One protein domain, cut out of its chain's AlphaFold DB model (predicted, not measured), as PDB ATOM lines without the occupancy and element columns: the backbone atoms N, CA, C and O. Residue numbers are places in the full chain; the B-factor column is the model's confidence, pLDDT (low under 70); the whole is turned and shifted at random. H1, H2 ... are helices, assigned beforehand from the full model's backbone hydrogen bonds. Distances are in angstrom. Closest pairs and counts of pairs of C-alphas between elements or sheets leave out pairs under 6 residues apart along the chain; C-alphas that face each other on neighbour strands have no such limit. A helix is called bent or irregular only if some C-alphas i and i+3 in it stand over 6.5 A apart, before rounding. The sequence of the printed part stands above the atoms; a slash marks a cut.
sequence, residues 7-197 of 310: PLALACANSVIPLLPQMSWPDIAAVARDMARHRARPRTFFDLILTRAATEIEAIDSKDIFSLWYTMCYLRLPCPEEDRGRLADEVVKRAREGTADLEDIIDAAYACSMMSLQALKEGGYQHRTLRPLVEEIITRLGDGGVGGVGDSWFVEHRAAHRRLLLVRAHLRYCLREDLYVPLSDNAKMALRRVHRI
ATOM      1  N   PRO A   7      46.468  33.821  25.826       92.06
ATOM      2  CA  PRO A   7      46.512  34.078  27.266       92.06
ATOM      3  C   PRO A   7      45.545  33.208  28.073       92.06
ATOM      4  O   PRO A   7      45.929  32.666  29.107       92.06
ATOM      5  N   LEU A   8      44.313  33.028  27.581       91.69
ATOM      6  CA  LEU A   8      43.334  32.147  28.217       91.69
ATOM      7  C   LEU A   8      43.798  30.688  28.192       91.69
ATOM      8  O   LEU A   8      43.780  30.031  29.226       91.69
ATOM      9  N   ALA A   9      44.266  30.203  27.041       92.25
ATOM     10  CA  ALA A   9      44.769  28.838  26.905       92.25
ATOM     11  C   ALA A   9      45.934  28.561  27.879       92.25
ATOM     12  O   ALA A   9      45.952  27.538  28.561       92.25
ATOM     13  N   LEU A  10      46.869  29.507  28.025       92.81
ATOM     14  CA  LEU A  10      47.970  29.405  28.986       92.81
ATOM     15  C   LEU A  10      47.479  29.413  30.441       92.81
ATOM     16  O   LEU A  10      47.961  28.620  31.247       92.81
ATOM     17  N   ALA A  11      46.508  30.266  30.779       94.25
ATOM     18  CA  ALA A  11      45.917  30.300  32.116       94.25
ATOM     19  C   ALA A  11      45.200  28.981  32.454       94.25
ATOM     20  O   ALA A  11      45.384  28.441  33.549       94.25
ATOM     21  N   CYS A  12      44.446  28.421  31.503       94.31
ATOM     22  CA  CYS A  12      43.808  27.114  31.647       94.31
ATOM     23  C   CYS A  12      44.848  26.007  31.850       94.31
ATOM     24  O   CYS A  12      44.736  25.250  32.809       94.31
ATOM     25  N   ALA A  13      45.893  25.951  31.017       94.62
ATOM     26  CA  ALA A  13      46.958  24.960  31.154       94.62
ATOM     27  C   ALA A  13      47.624  25.024  32.539       94.62
ATOM     28  O   ALA A  13      47.760  24.000  33.203       94.62
ATOM     29  N   ASN A  14      47.960  26.226  33.017       95.25
ATOM     30  CA  ASN A  14      48.563  26.415  34.338       95.25
ATOM     31  C   ASN A  14      47.636  26.000  35.488       95.25
ATOM     32  O   ASN A  14      48.106  25.452  36.480       95.25
ATOM     33  N   SER A  15      46.329  26.223  35.345       96.19
ATOM     34  CA  SER A  15      45.336  25.819  36.351       96.19
ATOM     35  C   SER A  15      45.145  24.301  36.403       96.19
ATOM     36  O   SER A  15      44.795  23.754  37.443       96.19
ATOM     37  N   VAL A  16      45.389  23.619  35.281       96.56
ATOM     38  CA  VAL A  16      45.232  22.169  35.137       96.56
ATOM     39  C   VAL A  16      46.463  21.396  35.624       96.56
ATOM     40  O   VAL A  16      46.312  20.275  36.100       96.56
ATOM     41  N   ILE A  17      47.669  21.976  35.563       97.38
ATOM     42  CA  ILE A  17      48.924  21.298  35.950       97.38
ATOM     43  C   ILE A  17      48.843  20.583  37.316       97.38
ATOM     44  O   ILE A  17      49.193  19.403  37.363       97.38
ATOM     45  N   PRO A  18      48.353  21.206  38.409       97.44
ATOM     46  CA  PRO A  18      48.269  20.540  39.713       97.44
ATOM     47  C   PRO A  18      47.293  19.356  39.747       97.44
ATOM     48  O   PRO A  18      47.406  18.487  40.606       97.44
ATOM     49  N   LEU A  19      46.330  19.328  38.823       97.12
ATOM     50  CA  LEU A  19      45.280  18.314  38.739       97.12
ATOM     51  C   LEU A  19      45.668  17.148  37.821       97.12
ATOM     52  O   LEU A  19      45.053  16.088  37.906       97.12
ATOM     53  N   LEU A  20      46.701  17.310  36.982       95.88
ATOM     54  CA  LEU A  20      47.121  16.316  35.990       95.88
ATOM     55  C   LEU A  20      47.257  14.886  36.531       95.88
ATOM     56  O   LEU A  20      46.805  13.988  35.825       95.88
ATOM     57  N   PRO A  21      47.813  14.620  37.732       95.44
ATOM     58  CA  PRO A  21      47.923  13.251  38.243       95.44
ATOM     59  C   PRO A  21      46.575  12.554  38.475       95.44
ATOM     60  O   PRO A  21      46.509  11.331  38.466       95.44
ATOM     61  N   GLN A  22      45.505  13.322  38.694       96.19
ATOM     62  CA  GLN A  22      44.160  12.810  38.985       96.19
ATOM     63  C   GLN A  22      43.263  12.782  37.741       96.19
ATOM     64  O   GLN A  22      42.170  12.223  37.778       96.19
ATOM     65  N   MET A  23      43.699  13.404  36.644       97.44
ATOM     66  CA  MET A  23      42.896  13.514  35.433       97.44
ATOM     67  C   MET A  23      42.928  12.241  34.595       97.44
ATOM     68  O   MET A  23      43.963  11.576  34.469       97.44
ATOM     69  N   SER A  24      41.787  11.963  33.966       97.44
ATOM     70  CA  SER A  24      41.650  10.914  32.964       97.44
ATOM     71  C   SER A  24      42.350  11.302  31.652       97.44
ATOM     72  O   SER A  24      42.507  12.488  31.338       97.44
ATOM     73  N   TRP A  25      42.763  10.308  30.862       96.94
ATOM     74  CA  TRP A  25      43.333  10.535  29.529       96.94
ATOM     75  C   TRP A  25      42.390  11.281  28.567       96.94
ATOM     76  O   TRP A  25      42.876  12.215  27.919       96.94
ATOM     77  N   PRO A  26      41.068  11.010  28.558       97.44
ATOM     78  CA  PRO A  26      40.120  11.785  27.759       97.44
ATOM     79  C   PRO A  26      40.122  13.279  28.090       97.44
ATOM     80  O   PRO A  26      40.119  14.123  27.186       97.44
ATOM     81  N   ASP A  27      40.184  13.629  29.378       97.06
ATOM     82  CA  ASP A  27      40.220  15.027  29.818       97.06
ATOM     83  C   ASP A  27      41.541  15.696  29.424       97.06
ATOM     84  O   ASP A  27      41.553  16.815  28.905       97.06
ATOM     85  N   ILE A  28      42.664  14.993  29.601       96.75
ATOM     86  CA  ILE A  28      43.990  15.481  29.202       96.75
ATOM     87  C   ILE A  28      44.045  15.717  27.689       96.75
ATOM     88  O   ILE A  28      44.477  16.785  27.241       96.75
ATOM     89  N   ALA A  29      43.565  14.764  26.889       96.38
ATOM     90  CA  ALA A  29      43.509  14.875  25.436       96.38
ATOM     91  C   ALA A  29      42.561  15.997  24.980       96.38
ATOM     92  O   ALA A  29      42.831  16.676  23.983       96.38
ATOM     93  N   ALA A  30      41.458  16.241  25.696       96.00
ATOM     94  CA  ALA A  30      40.567  17.369  25.438       96.00
ATOM     95  C   ALA A  30      41.260  18.719  25.687       96.00
ATOM     96  O   ALA A  30      41.223  19.583  24.804       96.00
ATOM     97  N   VAL A  31      41.951  18.878  26.821       96.19
ATOM     98  CA  VAL A  31      42.724  20.092  27.135       96.19
ATOM     99  C   VAL A  31      43.842  20.299  26.112       96.19
ATOM    100  O   VAL A  31      43.987  21.396  25.572       96.19
ATOM    101  N   ALA A  32      44.587  19.248  25.761       96.25
ATOM    102  CA  ALA A  32      45.648  19.311  24.757       96.25
ATOM    103  C   ALA A  32      45.122  19.768  23.380       96.25
ATOM    104  O   ALA A  32      45.708  20.655  22.750       96.25
ATOM    105  N   ARG A  33      43.977  19.231  22.929       95.19
ATOM    106  CA  ARG A  33      43.317  19.681  21.690       95.19
ATOM    107  C   ARG A  33      42.899  21.142  21.754       95.19
ATOM    108  O   ARG A  33      42.995  21.842  20.745       95.19
ATOM    109  N   ASP A  34      42.435  21.611  22.905       94.25
ATOM    110  CA  ASP A  34      42.065  23.010  23.074       94.25
ATOM    111  C   ASP A  34      43.286  23.939  22.965       94.25
ATOM    112  O   ASP A  34      43.262  24.918  22.212       94.25
ATOM    113  N   MET A  35      44.421  23.541  23.554       94.88
ATOM    114  CA  MET A  35      45.705  24.224  23.341       94.88
ATOM    115  C   MET A  35      46.094  24.253  21.859       94.88
ATOM    116  O   MET A  35      46.528  25.294  21.360       94.88
ATOM    117  N   ALA A  36      45.889  23.155  21.121       93.81
ATOM    118  CA  ALA A  36      46.137  23.099  19.679       93.81
ATOM    119  C   ALA A  36      45.240  24.066  18.889       93.81
ATOM    120  O   ALA A  36      45.729  24.781  18.010       93.81
ATOM    121  N   ARG A  37      43.946  24.156  19.227       92.19
ATOM    122  CA  ARG A  37      43.002  25.114  18.612       92.19
ATOM    123  C   ARG A  37      43.434  26.558  18.842       92.19
ATOM    124  O   ARG A  37      43.368  27.373  17.917       92.19
ATOM    125  N   HIS A  38      43.918  26.854  20.045       92.69
ATOM    126  CA  HIS A  38      44.470  28.156  20.411       92.69
ATOM    127  C   HIS A  38      45.925  28.356  19.973       92.69
ATOM    128  O   HIS A  38      46.442  29.467  20.069       92.69
ATOM    129  N   ARG A  39      46.566  27.315  19.427       93.56
ATOM    130  CA  ARG A  39      47.960  27.309  18.956       93.56
ATOM    131  C   ARG A  39      48.941  27.739  20.045       93.56
ATOM    132  O   ARG A  39      49.984  28.327  19.746       93.56
ATOM    133  N   ALA A  40      48.569  27.464  21.288       94.06
ATOM    134  CA  ALA A  40      49.352  27.740  22.471       94.06
ATOM    135  C   ALA A  40      50.294  26.562  22.729       94.06
ATOM    136  O   ALA A  40      49.949  25.405  22.489       94.06
ATOM    137  N   ARG A  41      51.500  26.861  23.218       93.75
ATOM    138  CA  ARG A  41      52.532  25.859  23.527       93.75
ATOM    139  C   ARG A  41      52.975  25.970  24.994       93.75
ATOM    140  O   ARG A  41      54.137  26.310  25.230       93.75
ATOM    141  N   PRO A  42      52.079  25.746  25.979       93.88
ATOM    142  CA  PRO A  42      52.452  25.722  27.393       93.88
ATOM    143  C   PRO A  42      53.423  24.564  27.651       93.88
ATOM    144  O   PRO A  42      53.006  23.419  27.803       93.88
ATOM    145  N   ARG A  43      54.730  24.857  27.650       92.12
ATOM    146  CA  ARG A  43      55.789  23.835  27.699       92.12
ATOM    147  C   ARG A  43      55.647  22.921  28.907       92.12
ATOM    148  O   ARG A  43      55.517  21.728  28.716       92.12
ATOM    149  N   THR A  44      55.528  23.486  30.106       94.12
ATOM    150  CA  THR A  44      55.413  22.711  31.351       94.12
ATOM    151  C   THR A  44      54.232  21.745  31.340       94.12
ATOM    152  O   THR A  44      54.384  20.598  31.743       94.12
ATOM    153  N   PHE A  45      53.067  22.178  30.846       95.50
ATOM    154  CA  PHE A  45      51.910  21.293  30.695       95.50
ATOM    155  C   PHE A  45      52.235  20.130  29.756       95.50
ATOM    156  O   PHE A  45      51.999  18.976  30.097       95.50
ATOM    157  N   PHE A  46      52.815  20.424  28.592       95.12
ATOM    158  CA  PHE A  46      53.119  19.394  27.610       95.12
ATOM    159  C   PHE A  46      54.251  18.456  28.036       95.12
ATOM    160  O   PHE A  46      54.125  17.255  27.844       95.12
ATOM    161  N   ASP A  47      55.304  18.960  28.670       93.00
ATOM    162  CA  ASP A  47      56.397  18.134  29.184       93.00
ATOM    163  C   ASP A  47      55.850  17.095  30.184       93.00
ATOM    164  O   ASP A  47      56.127  15.904  30.054       93.00
ATOM    165  N   LEU A  48      54.968  17.516  31.102       94.56
ATOM    166  CA  LEU A  48      54.343  16.626  32.087       94.56
ATOM    167  C   LEU A  48      53.450  15.555  31.448       94.56
ATOM    168  O   LEU A  48      53.566  14.381  31.805       94.56
ATOM    169  N   ILE A  49      52.567  15.924  30.510       95.50
ATOM    170  CA  ILE A  49      51.680  14.925  29.891       95.50
ATOM    171  C   ILE A  49      52.460  13.954  29.006       95.50
ATOM    172  O   ILE A  49      52.056  12.805  28.899       95.50
ATOM    173  N   LEU A  50      53.558  14.386  28.378       92.50
ATOM    174  CA  LEU A  50      54.374  13.522  27.526       92.50
ATOM    175  C   LEU A  50      55.163  12.512  28.343       92.50
ATOM    176  O   LEU A  50      55.152  11.332  28.003       92.50
ATOM    177  N   THR A  51      55.760  12.945  29.455       91.38
ATOM    178  CA  THR A  51      56.389  12.027  30.406       91.38
ATOM    179  C   THR A  51      55.370  11.023  30.944       91.38
ATOM    180  O   THR A  51      55.632   9.824  30.922       91.38
ATOM    181  N   ARG A  52      54.176  11.482  31.348       94.19
ATOM    182  CA  ARG A  52      53.104  10.593  31.822       94.19
ATOM    183  C   ARG A  52      52.620   9.633  30.729       94.19
ATOM    184  O   ARG A  52      52.382   8.459  30.994       94.19
ATOM    185  N   ALA A  53      52.495  10.109  29.492       94.81
ATOM    186  CA  ALA A  53      52.029   9.291  28.376       94.81
ATOM    187  C   ALA A  53      53.041   8.204  28.014       94.81
ATOM    188  O   ALA A  53      52.647   7.094  27.678       94.81
ATOM    189  N   ALA A  54      54.339   8.498  28.126       90.00
ATOM    190  CA  ALA A  54      55.398   7.519  27.922       90.00
ATOM    191  C   ALA A  54      55.407   6.413  28.994       90.00
ATOM    192  O   ALA A  54      55.842   5.299  28.701       90.00
ATOM    193  N   THR A  55      54.929   6.696  30.214       92.62
ATOM    194  CA  THR A  55      54.849   5.712  31.309       92.62
ATOM    195  C   THR A  55      53.536   4.936  31.345       92.62
ATOM    196  O   THR A  55      53.529   3.771  31.720       92.62
ATOM    197  N   GLU A  56      52.425   5.563  30.959       95.88
ATOM    198  CA  GLU A  56      51.072   4.992  31.052       95.88
ATOM    199  C   GLU A  56      50.485   4.650  29.675       95.88
ATOM    200  O   GLU A  56      49.269   4.618  29.509       95.88
ATOM    201  N   ILE A  57      51.331   4.420  28.668       95.88
ATOM    202  CA  ILE A  57      50.919   4.364  27.260       95.88
ATOM    203  C   ILE A  57      49.806   3.338  26.982       95.88
ATOM    204  O   ILE A  57      48.891   3.603  26.203       95.88
ATOM    205  N   GLU A  58      49.838   2.199  27.673       94.50
ATOM    206  CA  GLU A  58      48.851   1.118  27.555       94.50
ATOM    207  C   GLU A  58      47.483   1.487  28.151       94.50
ATOM    208  O   GLU A  58      46.466   0.942  27.734       94.50
ATOM    209  N   ALA A  59      47.443   2.433  29.096       95.38
ATOM    210  CA  ALA A  59      46.215   2.901  29.739       95.38
ATOM    211  C   ALA A  59      45.499   4.008  28.944       95.38
ATOM    212  O   ALA A  59      44.357   4.348  29.251       95.38
ATOM    213  N   ILE A  60      46.161   4.590  27.941       96.50
ATOM    214  CA  ILE A  60      45.570   5.591  27.046       96.50
ATOM    215  C   ILE A  60      44.675   4.859  26.054       96.50
ATOM    216  O   ILE A  60      45.117   3.872  25.473       96.50
ATOM    217  N   ASP A  61      43.459   5.334  25.794       95.62
ATOM    218  CA  ASP A  61      42.612   4.746  24.754       95.62
ATOM    219  C   ASP A  61      43.100   5.102  23.329       95.62
ATOM    220  O   ASP A  61      43.958   5.972  23.132       95.62
ATOM    221  N   SER A  62      42.612   4.388  22.306       94.56
ATOM    222  CA  SER A  62      43.019   4.628  20.912       94.56
ATOM    223  C   SER A  62      42.686   6.044  20.440       94.56
ATOM    224  O   SER A  62      43.483   6.674  19.758       94.56
ATOM    225  N   LYS A  63      41.548   6.608  20.818       94.69
ATOM    226  CA  LYS A  63      41.162   7.934  20.333       94.69
ATOM    227  C   LYS A  63      42.068   9.030  20.901       94.69
ATOM    228  O   LYS A  63      42.478   9.954  20.192       94.69
ATOM    229  N   ASP A  64      42.419   8.907  22.170       95.69
ATOM    230  CA  ASP A  64      43.230   9.857  22.908       95.69
ATOM    231  C   ASP A  64      44.696   9.787  22.500       95.69
ATOM    232  O   ASP A  64      45.301  10.842  22.306       95.69
ATOM    233  N   ILE A  65      45.264   8.595  22.274       96.00
ATOM    234  CA  ILE A  65      46.658   8.485  21.810       96.00
ATOM    235  C   ILE A  65      46.832   9.117  20.422       96.00
ATOM    236  O   ILE A  65      47.785   9.866  20.200       96.00
ATOM    237  N   PHE A  66      45.882   8.910  19.502       96.44
ATOM    238  CA  PHE A  66      45.912   9.531  18.174       96.44
ATOM    239  C   PHE A  66      45.716  11.051  18.260       96.44
ATOM    240  O   PHE A  66      46.432  11.817  17.607       96.44
ATOM    241  N   SER A  67      44.801  11.508  19.118       95.31
ATOM    242  CA  SER A  67      44.568  12.929  19.394       95.31
ATOM    243  C   SER A  67      45.797  13.624  19.999       95.31
ATOM    244  O   SER A  67      46.167  14.730  19.578       95.31
ATOM    245  N   LEU A  68      46.464  12.983  20.963       95.19
ATOM    246  CA  LEU A  68      47.703  13.461  21.571       95.19
ATOM    247  C   LEU A  68      48.824  13.510  20.535       95.19
ATOM    248  O   LEU A  68      49.452  14.558  20.375       95.19
ATOM    249  N   TRP A  69      49.010  12.439  19.762       95.12
ATOM    250  CA  TRP A  69      49.997  12.380  18.686       95.12
ATOM    251  C   TRP A  69      49.815  13.505  17.667       95.12
ATOM    252  O   TRP A  69      50.759  14.244  17.360       95.12
ATOM    253  N   TYR A  70      48.584  13.693  17.182       95.44
ATOM    254  CA  TYR A  70      48.254  14.784  16.275       95.44
ATOM    255  C   TYR A  70      48.591  16.139  16.897       95.44
ATOM    256  O   TYR A  70      49.241  16.965  16.257       95.44
ATOM    257  N   THR A  71      48.178  16.363  18.147       95.19
ATOM    258  CA  THR A  71      48.405  17.617  18.875       95.19
ATOM    259  C   THR A  71      49.892  17.923  19.015       95.19
ATOM    260  O   THR A  71      50.317  19.040  18.711       95.19
ATOM    261  N   MET A  72      50.699  16.933  19.396       93.00
ATOM    262  CA  MET A  72      52.149  17.076  19.511       93.00
ATOM    263  C   MET A  72      52.791  17.479  18.192       93.00
ATOM    264  O   MET A  72      53.573  18.432  18.140       93.00
ATOM    265  N   CYS A  73      52.434  16.774  17.120       92.81
ATOM    266  CA  CYS A  73      52.965  17.025  15.789       92.81
ATOM    267  C   CYS A  73      52.515  18.387  15.253       92.81
ATOM    268  O   CYS A  73      53.303  19.133  14.667       92.81
ATOM    269  N   TYR A  74      51.246  18.735  15.484       94.44
ATOM    270  CA  TYR A  74      50.660  20.008  15.090       94.44
ATOM    271  C   TYR A  74      51.320  21.177  15.808       94.44
ATOM    272  O   TYR A  74      51.607  22.172  15.158       94.44
ATOM    273  N   LEU A  75      51.559  21.076  17.119       93.25
ATOM    274  CA  LEU A  75      52.197  22.120  17.927       93.25
ATOM    275  C   LEU A  75      53.728  22.097  17.844       93.25
ATOM    276  O   LEU A  75      54.379  23.050  18.281       93.25
ATOM    277  N   ARG A  76      54.308  21.049  17.247       91.88
ATOM    278  CA  ARG A  76      55.758  20.832  17.129       91.88
ATOM    279  C   ARG A  76      56.454  20.907  18.484       91.88
ATOM    280  O   ARG A  76      57.463  21.604  18.630       91.88
ATOM    281  N   LEU A  77      55.866  20.239  19.469       89.62
ATOM    282  CA  LEU A  77      56.369  20.237  20.835       89.62
ATOM    283  C   LEU A  77      57.748  19.565  20.888       89.62
ATOM    284  O   LEU A  77      57.958  18.563  20.197       89.62
ATOM    285  N   PRO A  78      58.701  20.112  21.662       83.75
ATOM    286  CA  PRO A  78      59.920  19.384  21.968       83.75
ATOM    287  C   PRO A  78      59.543  18.140  22.779       83.75
ATOM    288  O   PRO A  78      58.743  18.222  23.702       83.75
ATOM    289  N   CYS A  79      60.083  16.989  22.404       82.62
ATOM    290  CA  CYS A  79      59.883  15.728  23.107       82.62
ATOM    291  C   CYS A  79      61.182  14.924  22.970       82.62
ATOM    292  O   CYS A  79      61.752  14.943  21.866       82.62
ATOM    293  N   PRO A  80      61.676  14.269  24.037       85.50
ATOM    294  CA  PRO A  80      62.784  13.331  23.928       85.50
ATOM    295  C   PRO A  80      62.537  12.320  22.804       85.50
ATOM    296  O   PRO A  80      61.408  11.884  22.570       85.50
ATOM    297  N   GLU A  81      63.594  11.969  22.071       83.25
ATOM    298  CA  GLU A  81      63.474  11.096  20.900       83.25
ATOM    299  C   GLU A  81      62.877   9.731  21.260       83.25
ATOM    300  O   GLU A  81      62.038   9.226  20.517       83.25
ATOM    301  N   GLU A  82      63.259   9.191  22.417       87.06
ATOM    302  CA  GLU A  82      62.760   7.922  22.942       87.06
ATOM    303  C   GLU A  82      61.249   7.965  23.214       87.06
ATOM    304  O   GLU A  82      60.512   7.145  22.670       87.06
ATOM    305  N   ASP A  83      60.773   8.956  23.972       88.69
ATOM    306  CA  ASP A  83      59.351   9.111  24.314       88.69
ATOM    307  C   ASP A  83      58.493   9.323  23.065       88.69
ATOM    308  O   ASP A  83      57.437   8.710  22.888       88.69
ATOM    309  N   ARG A  84      58.979  10.153  22.134       87.88
ATOM    310  CA  ARG A  84      58.328  10.358  20.838       87.88
ATOM    311  C   ARG A  84      58.310   9.073  20.010       87.88
ATOM    312  O   ARG A  84      57.322   8.828  19.323       87.88
ATOM    313  N   GLY A  85      59.386   8.289  20.044       88.69
ATOM    314  CA  GLY A  85      59.481   6.989  19.384       88.69
ATOM    315  C   GLY A  85      58.430   6.021  19.916       88.69
ATOM    316  O   GLY A  85      57.641   5.512  19.127       88.69
ATOM    317  N   ARG A  86      58.347   5.869  21.245       91.12
ATOM    318  CA  ARG A  86      57.359   5.012  21.924       91.12
ATOM    319  C   ARG A  86      55.921   5.389  21.563       91.12
ATOM    320  O   ARG A  86      55.139   4.521  21.187       91.12
ATOM    321  N   LEU A  87      55.588   6.682  21.604       92.06
ATOM    322  CA  LEU A  87      54.262   7.167  21.200       92.06
ATOM    323  C   LEU A  87      53.965   6.878  19.725       92.06
ATOM    324  O   LEU A  87      52.861   6.455  19.388       92.06
ATOM    325  N   ALA A  88      54.943   7.080  18.841       92.69
ATOM    326  CA  ALA A  88      54.769   6.804  17.421       92.69
ATOM    327  C   ALA A  88      54.587   5.304  17.134       92.69
ATOM    328  O   ALA A  88      53.756   4.939  16.302       92.69
ATOM    329  N   ASP A  89      55.345   4.447  17.821       93.69
ATOM    330  CA  ASP A  89      55.236   2.993  17.709       93.69
ATOM    331  C   ASP A  89      53.861   2.503  18.161       93.69
ATOM    332  O   ASP A  89      53.245   1.696  17.467       93.69
ATOM    333  N   GLU A  90      53.348   3.028  19.276       95.94
ATOM    334  CA  GLU A  90      52.023   2.660  19.775       95.94
ATOM    335  C   GLU A  90      50.908   3.101  18.816       95.94
ATOM    336  O   GLU A  90      49.988   2.332  18.536       95.94
ATOM    337  N   VAL A  91      51.006   4.304  18.239       96.44
ATOM    338  CA  VAL A  91      50.061   4.773  17.208       96.44
ATOM    339  C   VAL A  91      50.063   3.838  15.994       96.44
ATOM    340  O   VAL A  91      49.001   3.474  15.486       96.44
ATOM    341  N   VAL A  92      51.243   3.406  15.536       96.75
ATOM    342  CA  VAL A  92      51.370   2.448  14.426       96.75
ATOM    343  C   VAL A  92      50.793   1.081  14.793       96.75
ATOM    344  O   VAL A  92      50.086   0.482  13.980       96.75
ATOM    345  N   LYS A  93      51.082   0.586  15.998       96.56
ATOM    346  CA  LYS A  93      50.567  -0.686  16.509       96.56
ATOM    347  C   LYS A  93      49.038  -0.687  16.507       96.56
ATOM    348  O   LYS A  93      48.437  -1.542  15.862       96.56
ATOM    349  N   ARG A  94      48.406   0.323  17.109       96.19
ATOM    350  CA  ARG A  94      46.939   0.421  17.202       96.19
ATOM    351  C   ARG A  94      46.251   0.628  15.858       96.19
ATOM    352  O   ARG A  94      45.159   0.104  15.643       96.19
ATOM    353  N   ALA A  95      46.894   1.338  14.926       96.00
ATOM    354  CA  ALA A  95      46.399   1.438  13.553       96.00
ATOM    355  C   ALA A  95      46.260   0.046  12.906       96.00
ATOM    356  O   ALA A  95      45.229  -0.247  12.300       96.00
ATOM    357  N   ARG A  96      47.274  -0.813  13.087       95.12
ATOM    358  CA  ARG A  96      47.348  -2.170  12.518       95.12
ATOM    359  C   ARG A  96      46.471  -3.193  13.232       95.12
ATOM    360  O   ARG A  96      45.996  -4.126  12.599       95.12
ATOM    361  N   GLU A  97      46.242  -3.025  14.529       94.00
ATOM    362  CA  GLU A  97      45.337  -3.884  15.307       94.00
ATOM    363  C   GLU A  97      43.855  -3.652  14.966       94.00
ATOM    364  O   GLU A  97      42.990  -4.379  15.445       94.00
ATOM    365  N   GLY A  98      43.543  -2.648  14.138       88.12
ATOM    366  CA  GLY A  98      42.171  -2.364  13.725       88.12
ATOM    367  C   GLY A  98      41.357  -1.579  14.756       88.12
ATOM    368  O   GLY A  98      40.158  -1.412  14.565       88.12
ATOM    369  N   THR A  99      41.981  -1.080  15.829       89.44
ATOM    370  CA  THR A  99      41.277  -0.412  16.944       89.44
ATOM    371  C   THR A  99      41.018   1.077  16.712       89.44
ATOM    372  O   THR A  99      40.254   1.685  17.458       89.44
ATOM    373  N   ALA A 100      41.659   1.676  15.707       92.44
ATOM    374  CA  ALA A 100      41.486   3.078  15.327       92.44
ATOM    375  C   ALA A 100      40.590   3.219  14.091       92.44
ATOM    376  O   ALA A 100      40.628   2.355  13.211       92.44
ATOM    377  N   ASP A 101      39.851   4.323  13.982       93.75
ATOM    378  CA  ASP A 101      39.065   4.651  12.792       93.75
ATOM    379  C   ASP A 101      39.965   5.117  11.634       93.75
ATOM    380  O   ASP A 101      41.096   5.568  11.825       93.75
ATOM    381  N   LEU A 102      39.467   5.046  10.392       94.50
ATOM    382  CA  LEU A 102      40.247   5.488   9.227       94.50
ATOM    383  C   LEU A 102      40.631   6.977   9.312       94.50
ATOM    384  O   LEU A 102      41.727   7.347   8.890       94.50
ATOM    385  N   GLU A 103      39.751   7.828   9.847       95.62
ATOM    386  CA  GLU A 103      40.050   9.254  10.028       95.62
ATOM    387  C   GLU A 103      41.230   9.464  10.985       95.62
ATOM    388  O   GLU A 103      42.137  10.231  10.656       95.62
ATOM    389  N   ASP A 104      41.285   8.723  12.093       95.81
ATOM    390  CA  ASP A 104      42.388   8.803  13.055       95.81
ATOM    391  C   ASP A 104      43.718   8.394  12.407       95.81
ATOM    392  O   ASP A 104      44.735   9.074  12.560       95.81
ATOM    393  N   ILE A 105      43.718   7.332  11.598       97.25
ATOM    394  CA  ILE A 105      44.924   6.858  10.901       97.25
ATOM    395  C   ILE A 105      45.394   7.878   9.855       97.25
ATOM    396  O   ILE A 105      46.597   8.139   9.735       97.25
ATOM    397  N   ILE A 106      44.466   8.513   9.132       97.50
ATOM    398  CA  ILE A 106      44.784   9.615   8.213       97.50
ATOM    399  C   ILE A 106      45.374  10.804   8.978       97.50
ATOM    400  O   ILE A 106      46.362  11.395   8.523       97.50
ATOM    401  N   ASP A 107      44.816  11.145  10.137       96.38
ATOM    402  CA  ASP A 107      45.299  12.232  10.984       96.38
ATOM    403  C   ASP A 107      46.698  11.943  11.533       96.38
ATOM    404  O   ASP A 107      47.559  12.829  11.493       96.38
ATOM    405  N   ALA A 108      46.980  10.701  11.929       96.62
ATOM    406  CA  ALA A 108      48.314  10.262  12.324       96.62
ATOM    407  C   ALA A 108      49.320  10.311  11.163       96.62
ATOM    408  O   ALA A 108      50.421  10.840  11.326       96.62
ATOM    409  N   ALA A 109      48.953   9.840   9.966       97.00
ATOM    410  CA  ALA A 109      49.825   9.912   8.788       97.00
ATOM    411  C   ALA A 109      50.113  11.368   8.378       97.00
ATOM    412  O   ALA A 109      51.233  11.736   7.993       97.00
ATOM    413  N   TYR A 110      49.107  12.235   8.494       96.81
ATOM    414  CA  TYR A 110      49.257  13.667   8.283       96.81
ATOM    415  C   TYR A 110      50.164  14.304   9.346       96.81
ATOM    416  O   TYR A 110      51.054  15.085   9.000       96.81
ATOM    417  N   ALA A 111      50.016  13.917  10.613       95.06
ATOM    418  CA  ALA A 111      50.879  14.319  11.719       95.06
ATOM    419  C   ALA A 111      52.351  13.933  11.490       95.06
ATOM    420  O   ALA A 111      53.228  14.802  11.543       95.06
ATOM    421  N   CYS A 112      52.624  12.690  11.085       93.44
ATOM    422  CA  CYS A 112      53.960  12.242  10.681       93.44
ATOM    423  C   CYS A 112      54.518  13.070   9.511       93.44
ATOM    424  O   CYS A 112      55.694  13.447   9.499       93.44
ATOM    425  N   SER A 113      53.673  13.415   8.533       94.19
ATOM    426  CA  SER A 113      54.075  14.274   7.412       94.19
ATOM    427  C   SER A 113      54.458  15.682   7.878       94.19
ATOM    428  O   SER A 113      55.454  16.224   7.396       94.19
ATOM    429  N   MET A 114      53.747  16.264   8.850       93.00
ATOM    430  CA  MET A 114      54.121  17.550   9.457       93.00
ATOM    431  C   MET A 114      55.473  17.471  10.188       93.00
ATOM    432  O   MET A 114      56.298  18.383  10.060       93.00
ATOM    433  N   MET A 115      55.726  16.365  10.894       85.94
ATOM    434  CA  MET A 115      56.959  16.133  11.657       85.94
ATOM    435  C   MET A 115      58.177  15.798  10.807       85.94
ATOM    436  O   MET A 115      59.303  16.017  11.254       85.94
ATOM    437  N   SER A 116      57.985  15.350   9.565       77.62
ATOM    438  CA  SER A 116      59.080  15.062   8.628       77.62
ATOM    439  C   SER A 116      60.089  16.213   8.491       77.62
ATOM    440  O   SER A 116      61.246  15.984   8.172       77.62
ATOM    441  N   LEU A 117      59.683  17.460   8.744       66.12
ATOM    442  CA  LEU A 117      60.561  18.634   8.735       66.12
ATOM    443  C   LEU A 117      61.541  18.688   9.913       66.12
ATOM    444  O   LEU A 117      62.610  19.278   9.776       66.12
ATOM    445  N   GLN A 118      61.163  18.131  11.062       66.25
ATOM    446  CA  GLN A 118      62.004  18.039  12.258       66.25
ATOM    447  C   GLN A 118      62.798  16.732  12.265       66.25
ATOM    448  O   GLN A 118      63.989  16.756  12.553       66.25
ATOM    449  N   ALA A 119      62.158  15.636  11.849       57.88
ATOM    450  CA  ALA A 119      62.723  14.289  11.841       57.88
ATOM    451  C   ALA A 119      63.595  13.969  10.610       57.88
ATOM    452  O   ALA A 119      64.140  12.882  10.516       57.88
ATOM    453  N   LEU A 120      63.779  14.891   9.652       50.72
ATOM    454  CA  LEU A 120      64.693  14.696   8.506       50.72
ATOM    455  C   LEU A 120      66.147  14.390   8.925       50.72
ATOM    456  O   LEU A 120      66.923  13.911   8.106       50.72
ATOM    457  N   LYS A 121      66.522  14.702  10.171       51.75
ATOM    458  CA  LYS A 121      67.833  14.370  10.746       51.75
ATOM    459  C   LYS A 121      67.913  12.937  11.288       51.75
ATOM    460  O   LYS A 121      69.008  12.459  11.550       51.75
ATOM    461  N   GLU A 122      66.776  12.272  11.451       59.78
ATOM    462  CA  GLU A 122      66.624  10.984  12.123       59.78
ATOM    463  C   GLU A 122      66.352   9.927  11.047       59.78
ATOM    464  O   GLU A 122      65.217   9.717  10.603       59.78
ATOM    465  N   GLY A 123      67.429   9.320  10.540       62.62
ATOM    466  CA  GLY A 123      67.353   8.301   9.495       62.62
ATOM    467  C   GLY A 123      66.354   7.204   9.871       62.62
ATOM    468  O   GLY A 123      66.472   6.581  10.918       62.62
ATOM    469  N   GLY A 124      65.346   6.980   9.025       75.94
ATOM    470  CA  GLY A 124      64.379   5.893   9.202       75.94
ATOM    471  C   GLY A 124      63.068   6.246   9.912       75.94
ATOM    472  O   GLY A 124      62.139   5.444   9.824       75.94
ATOM    473  N   TYR A 125      62.904   7.436  10.512       82.38
ATOM    474  CA  TYR A 125      61.645   7.805  11.193       82.38
ATOM    475  C   TYR A 125      60.413   7.637  10.285       82.38
ATOM    476  O   TYR A 125      59.386   7.090  10.685       82.38
ATOM    477  N   GLN A 126      60.527   8.057   9.025       84.38
ATOM    478  CA  GLN A 126      59.438   7.971   8.049       84.38
ATOM    479  C   GLN A 126      59.114   6.524   7.652       84.38
ATOM    480  O   GLN A 126      57.946   6.191   7.456       84.38
ATOM    481  N   HIS A 127      60.126   5.658   7.570       86.56
ATOM    482  CA  HIS A 127      59.929   4.232   7.304       86.56
ATOM    483  C   HIS A 127      59.288   3.516   8.492       86.56
ATOM    484  O   HIS A 127      58.470   2.626   8.286       86.56
ATOM    485  N   ARG A 128      59.633   3.919   9.718       89.25
ATOM    486  CA  ARG A 128      59.103   3.327  10.950       89.25
ATOM    487  C   ARG A 128      57.669   3.760  11.255       89.25
ATOM    488  O   ARG A 128      56.922   2.983  11.829       89.25
ATOM    489  N   THR A 129      57.286   4.980  10.873       91.75
ATOM    490  CA  THR A 129      56.001   5.580  11.279       91.75
ATOM    491  C   THR A 129      55.051   5.795  10.105       91.75
ATOM    492  O   THR A 129      54.019   5.139   9.995       91.75
ATOM    493  N   LEU A 130      55.411   6.685   9.177       93.50
ATOM    494  CA  LEU A 130      54.541   7.098   8.080       93.50
ATOM    495  C   LEU A 130      54.208   5.942   7.129       93.50
ATOM    496  O   LEU A 130      53.061   5.827   6.707       93.50
ATOM    497  N   ARG A 131      55.187   5.097   6.785       93.62
ATOM    498  CA  ARG A 131      54.970   3.975   5.860       93.62
ATOM    499  C   ARG A 131      53.909   2.988   6.373       93.62
ATOM    500  O   ARG A 131      52.939   2.798   5.643       93.62
ATOM    501  N   PRO A 132      54.016   2.430   7.594       95.56
ATOM    502  CA  PRO A 132      52.975   1.579   8.166       95.56
ATOM    503  C   PRO A 132      51.574   2.191   8.156       95.56
ATOM    504  O   PRO A 132      50.617   1.511   7.805       95.56
ATOM    505  N   LEU A 133      51.452   3.477   8.504       96.81
ATOM    506  CA  LEU A 133      50.158   4.167   8.518       96.81
ATOM    507  C   LEU A 133      49.581   4.310   7.106       96.81
ATOM    508  O   LEU A 133      48.386   4.138   6.902       96.81
ATOM    509  N   VAL A 134      50.424   4.612   6.116       95.75
ATOM    510  CA  VAL A 134      50.006   4.710   4.710       95.75
ATOM    511  C   VAL A 134      49.577   3.351   4.166       95.75
ATOM    512  O   VAL A 134      48.566   3.284   3.471       95.75
ATOM    513  N   GLU A 135      50.311   2.285   4.485       94.50
ATOM    514  CA  GLU A 135      49.947   0.911   4.122       94.50
ATOM    515  C   GLU A 135      48.579   0.537   4.707       94.50
ATOM    516  O   GLU A 135      47.717   0.072   3.967       94.50
ATOM    517  N   GLU A 136      48.334   0.848   5.982       95.25
ATOM    518  CA  GLU A 136      47.041   0.610   6.629       95.25
ATOM    519  C   GLU A 136      45.903   1.420   5.988       95.25
ATOM    520  O   GLU A 136      44.834   0.881   5.700       95.25
ATOM    521  N   ILE A 137      46.141   2.700   5.669       95.56
ATOM    522  CA  ILE A 137      45.174   3.518   4.923       95.56
ATOM    523  C   ILE A 137      44.842   2.844   3.592       95.56
ATOM    524  O   ILE A 137      43.671   2.692   3.265       95.56
ATOM    525  N   ILE A 138      45.844   2.425   2.818       93.69
ATOM    526  CA  ILE A 138      45.631   1.779   1.515       93.69
ATOM    527  C   ILE A 138      44.807   0.496   1.664       93.69
ATOM    528  O   ILE A 138      43.867   0.303   0.891       93.69
ATOM    529  N   THR A 139      45.122  -0.338   2.657       91.75
ATOM    530  CA  THR A 139      44.377  -1.566   2.964       91.75
ATOM    531  C   THR A 139      42.899  -1.271   3.199       91.75
ATOM    532  O   THR A 139      42.041  -1.897   2.579       91.75
ATOM    533  N   ARG A 140      42.591  -0.265   4.025       91.38
ATOM    534  CA  ARG A 140      41.209   0.126   4.349       91.38
ATOM    535  C   ARG A 140      40.479   0.828   3.213       91.38
ATOM    536  O   ARG A 140      39.259   0.725   3.101       91.38
ATOM    537  N   LEU A 141      41.201   1.552   2.362       89.75
ATOM    538  CA  LEU A 141      40.601   2.160   1.180       89.75
ATOM    539  C   LEU A 141      40.073   1.093   0.225       89.75
ATOM    540  O   LEU A 141      38.986   1.285  -0.322       89.75
ATOM    541  N   GLY A 142      40.814  -0.008   0.056       76.88
ATOM    542  CA  GLY A 142      40.461  -1.122  -0.819       76.88
ATOM    543  C   GLY A 142      40.141  -0.714  -2.267       76.88
ATOM    544  O   GLY A 142      40.085   0.464  -2.639       76.88
ATOM    545  N   ASP A 143      39.869  -1.714  -3.102       59.09
ATOM    546  CA  ASP A 143      39.438  -1.512  -4.494       59.09
ATOM    547  C   ASP A 143      37.912  -1.302  -4.627       59.09
ATOM    548  O   ASP A 143      37.344  -1.476  -5.699       59.09
ATOM    549  N   GLY A 144      37.220  -0.911  -3.548       52.78
ATOM    550  CA  GLY A 144      35.761  -0.720  -3.553       52.78
ATOM    551  C   GLY A 144      34.942  -2.020  -3.541       52.78
ATOM    552  O   GLY A 144      33.745  -1.987  -3.814       52.78
ATOM    553  N   GLY A 145      35.572  -3.161  -3.230       53.03
ATOM    554  CA  GLY A 145      34.885  -4.427  -2.953       53.03
ATOM    555  C   GLY A 145      34.161  -4.437  -1.598       53.03
ATOM    556  O   GLY A 145      34.126  -3.433  -0.885       53.03
ATOM    557  N   VAL A 146      33.600  -5.594  -1.226       45.00
ATOM    558  CA  VAL A 146      32.900  -5.807   0.056       45.00
ATOM    559  C   VAL A 146      33.850  -5.487   1.221       45.00
ATOM    560  O   VAL A 146      34.772  -6.249   1.493       45.00
ATOM    561  N   GLY A 147      33.644  -4.337   1.871       58.41
ATOM    562  CA  GLY A 147      34.435  -3.862   3.017       58.41
ATOM    563  C   GLY A 147      35.350  -2.653   2.758       58.41
ATOM    564  O   GLY A 147      35.904  -2.121   3.715       58.41
ATOM    565  N   GLY A 148      35.506  -2.190   1.510       70.38
ATOM    566  CA  GLY A 148      36.306  -0.999   1.188       70.38
ATOM    567  C   GLY A 148      35.549   0.322   1.369       70.38
ATOM    568  O   GLY A 148      34.327   0.383   1.227       70.38
ATOM    569  N   VAL A 149      36.280   1.410   1.629       82.06
ATOM    570  CA  VAL A 149      35.685   2.749   1.748       82.06
ATOM    571  C   VAL A 149      35.288   3.300   0.371       82.06
ATOM    572  O   VAL A 149      36.125   3.545  -0.510       82.06
ATOM    573  N   GLY A 150      33.978   3.492   0.190       83.81
ATOM    574  CA  GLY A 150      33.387   4.093  -1.004       83.81
ATOM    575  C   GLY A 150      33.655   5.596  -1.115       83.81
ATOM    576  O   GLY A 150      33.964   6.271  -0.132       83.81
ATOM    577  N   ASP A 151      33.503   6.143  -2.322       86.56
ATOM    578  CA  ASP A 151      33.805   7.555  -2.600       86.56
ATOM    579  C   ASP A 151      32.926   8.533  -1.784       86.56
ATOM    580  O   ASP A 151      33.369   9.636  -1.457       86.56
ATOM    581  N   SER A 152      31.715   8.118  -1.384       87.12
ATOM    582  CA  SER A 152      30.796   8.901  -0.540       87.12
ATOM    583  C   SER A 152      31.368   9.232   0.839       87.12
ATOM    584  O   SER A 152      31.121  10.323   1.352       87.12
ATOM    585  N   TRP A 153      32.198   8.354   1.412       90.69
ATOM    586  CA  TRP A 153      32.814   8.583   2.720       90.69
ATOM    587  C   TRP A 153      33.660   9.860   2.726       90.69
ATOM    588  O   TRP A 153      33.632  10.621   3.689       90.69
ATOM    589  N   PHE A 154      34.355  10.158   1.624       89.81
ATOM    590  CA  PHE A 154      35.166  11.374   1.504       89.81
ATOM    591  C   PHE A 154      34.335  12.656   1.396       89.81
ATOM    592  O   PHE A 154      34.826  13.735   1.737       89.81
ATOM    593  N   VAL A 155      33.083  12.556   0.941       86.06
ATOM    594  CA  VAL A 155      32.151  13.690   0.888       86.06
ATOM    595  C   VAL A 155      31.710  14.092   2.295       86.06
ATOM    596  O   VAL A 155      31.589  15.291   2.576       86.06
ATOM    597  N   GLU A 156      31.522  13.105   3.171       87.88
ATOM    598  CA  GLU A 156      31.196  13.278   4.590       87.88
ATOM    599  C   GLU A 156      32.436  13.692   5.402       87.88
ATOM    600  O   GLU A 156      32.380  14.625   6.202       87.88
ATOM    601  N   HIS A 157      33.599  13.102   5.105       91.69
ATOM    602  CA  HIS A 157      34.856  13.291   5.841       91.69
ATOM    603  C   HIS A 157      35.839  14.189   5.077       91.69
ATOM    604  O   HIS A 157      36.998  13.846   4.821       91.69
ATOM    605  N   ARG A 158      35.389  15.394   4.706       89.88
ATOM    606  CA  ARG A 158      36.159  16.325   3.851       89.88
ATOM    607  C   ARG A 158      37.518  16.715   4.431       89.88
ATOM    608  O   ARG A 158      38.481  16.927   3.692       89.88
ATOM    609  N   ALA A 159      37.600  16.849   5.755       90.88
ATOM    610  CA  ALA A 159      38.846  17.187   6.439       90.88
ATOM    611  C   ALA A 159      39.878  16.061   6.286       90.88
ATOM    612  O   ALA A 159      41.009  16.329   5.868       90.88
ATOM    613  N   ALA A 160      39.464  14.814   6.532       93.94
ATOM    614  CA  ALA A 160      40.280  13.626   6.326       93.94
ATOM    615  C   ALA A 160      40.693  13.479   4.853       93.94
ATOM    616  O   ALA A 160      41.876  13.307   4.562       93.94
ATOM    617  N   HIS A 161      39.764  13.666   3.904       93.94
ATOM    618  CA  HIS A 161      40.078  13.664   2.468       93.94
ATOM    619  C   HIS A 161      41.193  14.659   2.130       93.94
ATOM    620  O   HIS A 161      42.220  14.282   1.562       93.94
ATOM    621  N   ARG A 162      41.053  15.921   2.556       93.38
ATOM    622  CA  ARG A 162      42.065  16.961   2.323       93.38
ATOM    623  C   ARG A 162      43.423  16.596   2.931       93.38
ATOM    624  O   ARG A 162      44.450  16.813   2.285       93.38
ATOM    625  N   ARG A 163      43.450  16.052   4.151       95.81
ATOM    626  CA  ARG A 163      44.687  15.603   4.816       95.81
ATOM    627  C   ARG A 163      45.337  14.448   4.058       95.81
ATOM    628  O   ARG A 163      46.537  14.507   3.802       95.81
ATOM    629  N   LEU A 164      44.558  13.474   3.592       96.56
ATOM    630  CA  LEU A 164      45.052  12.364   2.778       96.56
ATOM    631  C   LEU A 164      45.623  12.840   1.432       96.56
ATOM    632  O   LEU A 164      46.675  12.366   0.999       96.56
ATOM    633  N   LEU A 165      45.004  13.837   0.790       95.88
ATOM    634  CA  LEU A 165      45.566  14.464  -0.412       95.88
ATOM    635  C   LEU A 165      46.922  15.137  -0.142       95.88
ATOM    636  O   LEU A 165      47.813  15.071  -0.995       95.88
ATOM    637  N   LEU A 166      47.095  15.760   1.028       96.50
ATOM    638  CA  LEU A 166      48.374  16.338   1.452       96.50
ATOM    639  C   LEU A 166      49.415  15.254   1.754       96.50
ATOM    640  O   LEU A 166      50.547  15.389   1.296       96.50
ATOM    641  N   VAL A 167      49.039  14.168   2.440       97.00
ATOM    642  CA  VAL A 167      49.912  13.000   2.668       97.00
ATOM    643  C   VAL A 167      50.380  12.430   1.332       97.00
ATOM    644  O   VAL A 167      51.578  12.295   1.098       97.00
ATOM    645  N   ARG A 168      49.461  12.193   0.391       96.25
ATOM    646  CA  ARG A 168      49.799  11.733  -0.961       96.25
ATOM    647  C   ARG A 168      50.767  12.680  -1.671       96.25
ATOM    648  O   ARG A 168      51.710  12.221  -2.315       96.25
ATOM    649  N   ALA A 169      50.521  13.988  -1.619       96.75
ATOM    650  CA  ALA A 169      51.393  14.967  -2.261       96.75
ATOM    651  C   ALA A 169      52.785  14.994  -1.602       96.75
ATOM    652  O   ALA A 169      53.793  15.060  -2.304       96.75
ATOM    653  N   HIS A 170      52.848  14.856  -0.278       95.88
ATOM    654  CA  HIS A 170      54.094  14.724   0.467       95.88
ATOM    655  C   HIS A 170      54.885  13.479   0.047       95.88
ATOM    656  O   HIS A 170      56.053  13.606  -0.314       95.88
ATOM    657  N   LEU A 171      54.239  12.310  -0.020       95.06
ATOM    658  CA  LEU A 171      54.861  11.082  -0.523       95.06
ATOM    659  C   LEU A 171      55.419  11.292  -1.936       95.06
ATOM    660  O   LEU A 171      56.599  11.072  -2.185       95.06
ATOM    661  N   ARG A 172      54.590  11.786  -2.861       95.44
ATOM    662  CA  ARG A 172      54.949  11.899  -4.280       95.44
ATOM    663  C   ARG A 172      56.089  12.878  -4.560       95.44
ATOM    664  O   ARG A 172      56.883  12.625  -5.462       95.44
ATOM    665  N   TYR A 173      56.108  14.022  -3.879       95.19
ATOM    666  CA  TYR A 173      57.031  15.112  -4.207       95.19
ATOM    667  C   TYR A 173      58.198  15.227  -3.234       95.19
ATOM    668  O   TYR A 173      59.274  15.645  -3.644       95.19
ATOM    669  N   CYS A 174      58.007  14.878  -1.963       93.38
ATOM    670  CA  CYS A 174      59.045  15.029  -0.948       93.38
ATOM    671  C   CYS A 174      59.739  13.715  -0.604       93.38
ATOM    672  O   CYS A 174      60.925  13.767  -0.307       93.38
ATOM    673  N   LEU A 175      59.025  12.583  -0.641       92.44
ATOM    674  CA  LEU A 175      59.520  11.255  -0.240       92.44
ATOM    675  C   LEU A 175      59.448  10.262  -1.410       92.44
ATOM    676  O   LEU A 175      59.001   9.120  -1.265       92.44
ATOM    677  N   ARG A 176      59.799  10.753  -2.604       92.06
ATOM    678  CA  ARG A 176      59.547  10.052  -3.864       92.06
ATOM    679  C   ARG A 176      60.256   8.703  -3.906       92.06
ATOM    680  O   ARG A 176      59.590   7.696  -4.117       92.06
ATOM    681  N   GLU A 177      61.568   8.710  -3.718       90.88
ATOM    682  CA  GLU A 177      62.395   7.506  -3.818       90.88
ATOM    683  C   GLU A 177      62.255   6.626  -2.571       90.88
ATOM    684  O   GLU A 177      62.183   5.408  -2.684       90.88
ATOM    685  N   ASP A 178      62.114   7.247  -1.396       89.94
ATOM    686  CA  ASP A 178      62.101   6.531  -0.118       89.94
ATOM    687  C   ASP A 178      60.793   5.771   0.122       89.94
ATOM    688  O   ASP A 178      60.805   4.615   0.542       89.94
ATOM    689  N   LEU A 179      59.646   6.416  -0.128       92.06
ATOM    690  CA  LEU A 179      58.338   5.861   0.224       92.06
ATOM    691  C   LEU A 179      57.393   5.703  -0.958       92.06
ATOM    692  O   LEU A 179      56.685   4.707  -1.002       92.06
ATOM    693  N   TYR A 180      57.342   6.640  -1.910       94.25
ATOM    694  CA  TYR A 180      56.306   6.616  -2.954       94.25
ATOM    695  C   TYR A 180      56.586   5.628  -4.094       94.25
ATOM    696  O   TYR A 180      55.682   4.903  -4.512       94.25
ATOM    697  N   VAL A 181      57.809   5.605  -4.630       94.94
ATOM    698  CA  VAL A 181      58.225   4.667  -5.687       94.94
ATOM    699  C   VAL A 181      58.118   3.213  -5.213       94.94
ATOM    700  O   VAL A 181      57.550   2.425  -5.976       94.94
ATOM    701  N   PRO A 182      58.528   2.861  -3.976       94.94
ATOM    702  CA  PRO A 182      58.370   1.510  -3.433       94.94
ATOM    703  C   PRO A 182      56.928   1.041  -3.196       94.94
ATOM    704  O   PRO A 182      56.724  -0.147  -2.963       94.94
ATOM    705  N   LEU A 183      55.918   1.925  -3.234       92.81
ATOM    706  CA  LEU A 183      54.520   1.491  -3.121       92.81
ATOM    707  C   LEU A 183      54.139   0.564  -4.283       92.81
ATOM    708  O   LEU A 183      54.546   0.784  -5.429       92.81
ATOM    709  N   SER A 184      53.277  -0.415  -4.007       92.75
ATOM    710  CA  SER A 184      52.685  -1.262  -5.046       92.75
ATOM    711  C   SER A 184      51.860  -0.439  -6.044       92.75
ATOM    712  O   SER A 184      51.404   0.676  -5.756       92.75
ATOM    713  N   ASP A 185      51.635  -0.977  -7.241       91.62
ATOM    714  CA  ASP A 185      50.826  -0.282  -8.245       91.62
ATOM    715  C   ASP A 185      49.371  -0.114  -7.798       91.62
ATOM    716  O   ASP A 185      48.806   0.964  -8.002       91.62
ATOM    717  N   ASN A 186      48.819  -1.098  -7.081       90.19
ATOM    718  CA  ASN A 186      47.493  -1.018  -6.462       90.19
ATOM    719  C   ASN A 186      47.429   0.121  -5.435       90.19
ATOM    720  O   ASN A 186      46.530   0.957  -5.494       90.19
ATOM    721  N   ALA A 187      48.439   0.259  -4.569       91.19
ATOM    722  CA  ALA A 187      48.543   1.381  -3.634       91.19
ATOM    723  C   ALA A 187      48.568   2.740  -4.355       91.19
ATOM    724  O   ALA A 187      47.837   3.676  -4.011       91.19
ATOM    725  N   LYS A 188      49.379   2.852  -5.414       92.94
ATOM    726  CA  LYS A 188      49.434   4.057  -6.253       92.94
ATOM    727  C   LYS A 188      48.107   4.300  -6.977       92.94
ATOM    728  O   LYS A 188      47.772   5.456  -7.241       92.94
ATOM    729  N   MET A 189      47.367   3.257  -7.356       91.19
ATOM    730  CA  MET A 189      46.034   3.361  -7.959       91.19
ATOM    731  C   MET A 189      44.997   3.847  -6.947       91.19
ATOM    732  O   MET A 189      44.304   4.813  -7.257       91.19
ATOM    733  N   ALA A 190      44.970   3.305  -5.729       90.75
ATOM    734  CA  ALA A 190      44.093   3.760  -4.651       90.75
ATOM    735  C   ALA A 190      44.317   5.249  -4.334       90.75
ATOM    736  O   ALA A 190      43.388   6.056  -4.375       90.75
ATOM    737  N   LEU A 191      45.574   5.670  -4.153       92.69
ATOM    738  CA  LEU A 191      45.910   7.084  -3.942       92.69
ATOM    739  C   LEU A 191      45.547   7.968  -5.152       92.69
ATOM    740  O   LEU A 191      45.203   9.143  -4.996       92.69
ATOM    741  N   ARG A 192      45.635   7.441  -6.381       91.50
ATOM    742  CA  ARG A 192      45.185   8.148  -7.594       91.50
ATOM    743  C   ARG A 192      43.660   8.260  -7.660       91.50
ATOM    744  O   ARG A 192      43.202   9.327  -8.059       91.50
ATOM    745  N   ARG A 193      42.909   7.228  -7.255       90.62
ATOM    746  CA  ARG A 193      41.442   7.252  -7.130       90.62
ATOM    747  C   ARG A 193      41.024   8.376  -6.193       90.62
ATOM    748  O   ARG A 193      40.368   9.303  -6.647       90.62
ATOM    749  N   VAL A 194      41.533   8.382  -4.959       90.62
ATOM    750  CA  VAL A 194      41.220   9.416  -3.952       90.62
ATOM    751  C   VAL A 194      41.505  10.832  -4.457       90.62
ATOM    752  O   VAL A 194      40.750  11.760  -4.182       90.62
ATOM    753  N   HIS A 195      42.580  11.014  -5.229       89.94
ATOM    754  CA  HIS A 195      42.919  12.309  -5.820       89.94
ATOM    755  C   HIS A 195      41.938  12.798  -6.888       89.94
ATOM    756  O   HIS A 195      41.851  14.004  -7.103       89.94
ATOM    757  N   ARG A 196      41.251  11.880  -7.573       88.50
ATOM    758  CA  ARG A 196      40.237  12.196  -8.588       88.50
ATOM    759  C   ARG A 196      38.864  12.461  -7.985       88.50
ATOM    760  O   ARG A 196      38.022  12.999  -8.693       88.50
ATOM    761  N   ILE A 197      38.645  12.088  -6.723       85.56
ATOM    762  CA  ILE A 197      37.412  12.419  -6.015       85.56
ATOM    763  C   ILE A 197      37.401  13.929  -5.828       85.56
ATOM    764  O   ILE A 197      38.148  14.480  -5.014       85.56
TER     765      ILE A 197
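What this domain is: This is residues 7 to 197 of the 310 residues of the protein "RAP domain-containing protein" of Perkinsus olseni (UniProt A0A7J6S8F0). Look for a pile of helices in successive levels along the longest axis: H1 at one end, then H2 with H3, then H4 with H5, then H6, then H8 with H10, and H12 at the other end. H6 and H4 lie nearest the middle, while the short helices H7, H9 and H11 lie round the sides of the pile. H1, H2, H3, H4, H5, H6 and H8 make an up-and-down bundle, each running against the one before it in the chain. The printed part has 191 residues with twelve named helices, H1 to H12 in order, and no named strand; its class is all helix. It is compact, with a radius of gyration of the C-alphas of 17.1 A and spans of 52 by 36 by 30 A.

How they stand to each other: Begin at H1, residues 7 to 22, which forms a helical hairpin with H2, residues 25 to 38; they touch at a shallow tilt of 13 degrees, opposite ways, with the C-alphas of Ala 9 and Met 35 closest at 5.9 A. With residues 13 to 20 alone, H1 touches H3, residues 43 to 55; the closest C-alphas, of Ile 17 and Phe 45, are 6.0 A apart. Go on to H4, residues 62 to 75, which touches H2 at a shallow tilt of 28 degrees, the same way, closest at the C-alphas of Ala 29 and Asp 64, 5.6 A. H5, residues 81 to 96, makes a helical hairpin with H4 at 45 degrees, opposite ways; H5 touches H4 with residues 87 to 94 alone, and the C-alphas of Phe 66 and Val 91 are closest at 6.4 A. H6, residues 102 to 119, is the hub, touching four helices. It touches H4 at a shallow tilt of 33 degrees, only just short of steep, with the C-alphas of Tyr 70 and Ala 111 closest at 5.3 A. H6 only just touches H7, residues 125 to 128, with 3 pairs of C-alphas within 8 A, closest Ala 119 and Tyr 125 at 6.6 A. H8, residues 130 to 141, touches H6 at a shallow tilt of 22 degrees, opposite ways, closest at the C-alphas of Ala 109 and Leu 130, 5.5 A. H9, residues 151 to 156, is close to but not clearly touching H10, residues 158 to 174; their closest C-alphas, of Phe 154 and His 161, are 5.5 A apart. H10 touches H6 at a steep tilt of 38 degrees, the same way, closest at the C-alphas of Tyr 110 and Val 167, 5.7 A. H11, residues 176 to 180, and H10 only just touch, and only at the corner, with 3 pairs of C-alphas within 8 A, closest Leu 171 and Tyr 180 at 5.3 A. H12, residues 185 to 196, touches H8 with residues 187 to 191 alone, about perpendicular at 74 degrees, with the C-alphas of Ile 138 and Ala 187 closest at 5.9 A. H1 and H12 are apart. In H2, H3, H4, H5, H8, H10, H11 and H12 every O i to N i+4 pair is within hydrogen-bond range; H1 has 8 of 12, H6 12 of 14 and H9 1 of 2, and H7 is too short for such a pair.

Where its parts are: Find C-alpha 7 at (46.512, 34.078, 27.266); from there H1 runs 24.4 A to C-alpha 22, with a kink of 43 degrees near residue 16. H1 is irregular, C-alphas 18 and 21 being 7.4 A apart. H5 measures 22.5 A from first to last C-alpha. H6 begins at C-alpha 102, (40.247, 5.488, 9.227), and runs 24.3 A, with a kink of 27 degrees near residue 113; it is only just irregular, C-alphas 114 and 117 being 6.6 A apart. H10 measures 23.4 A. H12 ends at C-alpha 196, (40.237, 12.196, -8.588).

The domain as a whole: The two C-alphas farthest apart are those of Pro 18 and Asp 185, 52.3 A. The printed part has no cut and no long link; H3 to H4 and H8 to H9 are short links, and the others are tight. The mean pLDDT of the printed part is 90.5, and it is under 70 at residues 117 to 123, of which 117 to 119 belong to H6, and at residues 143 to 147, between H8 and H9.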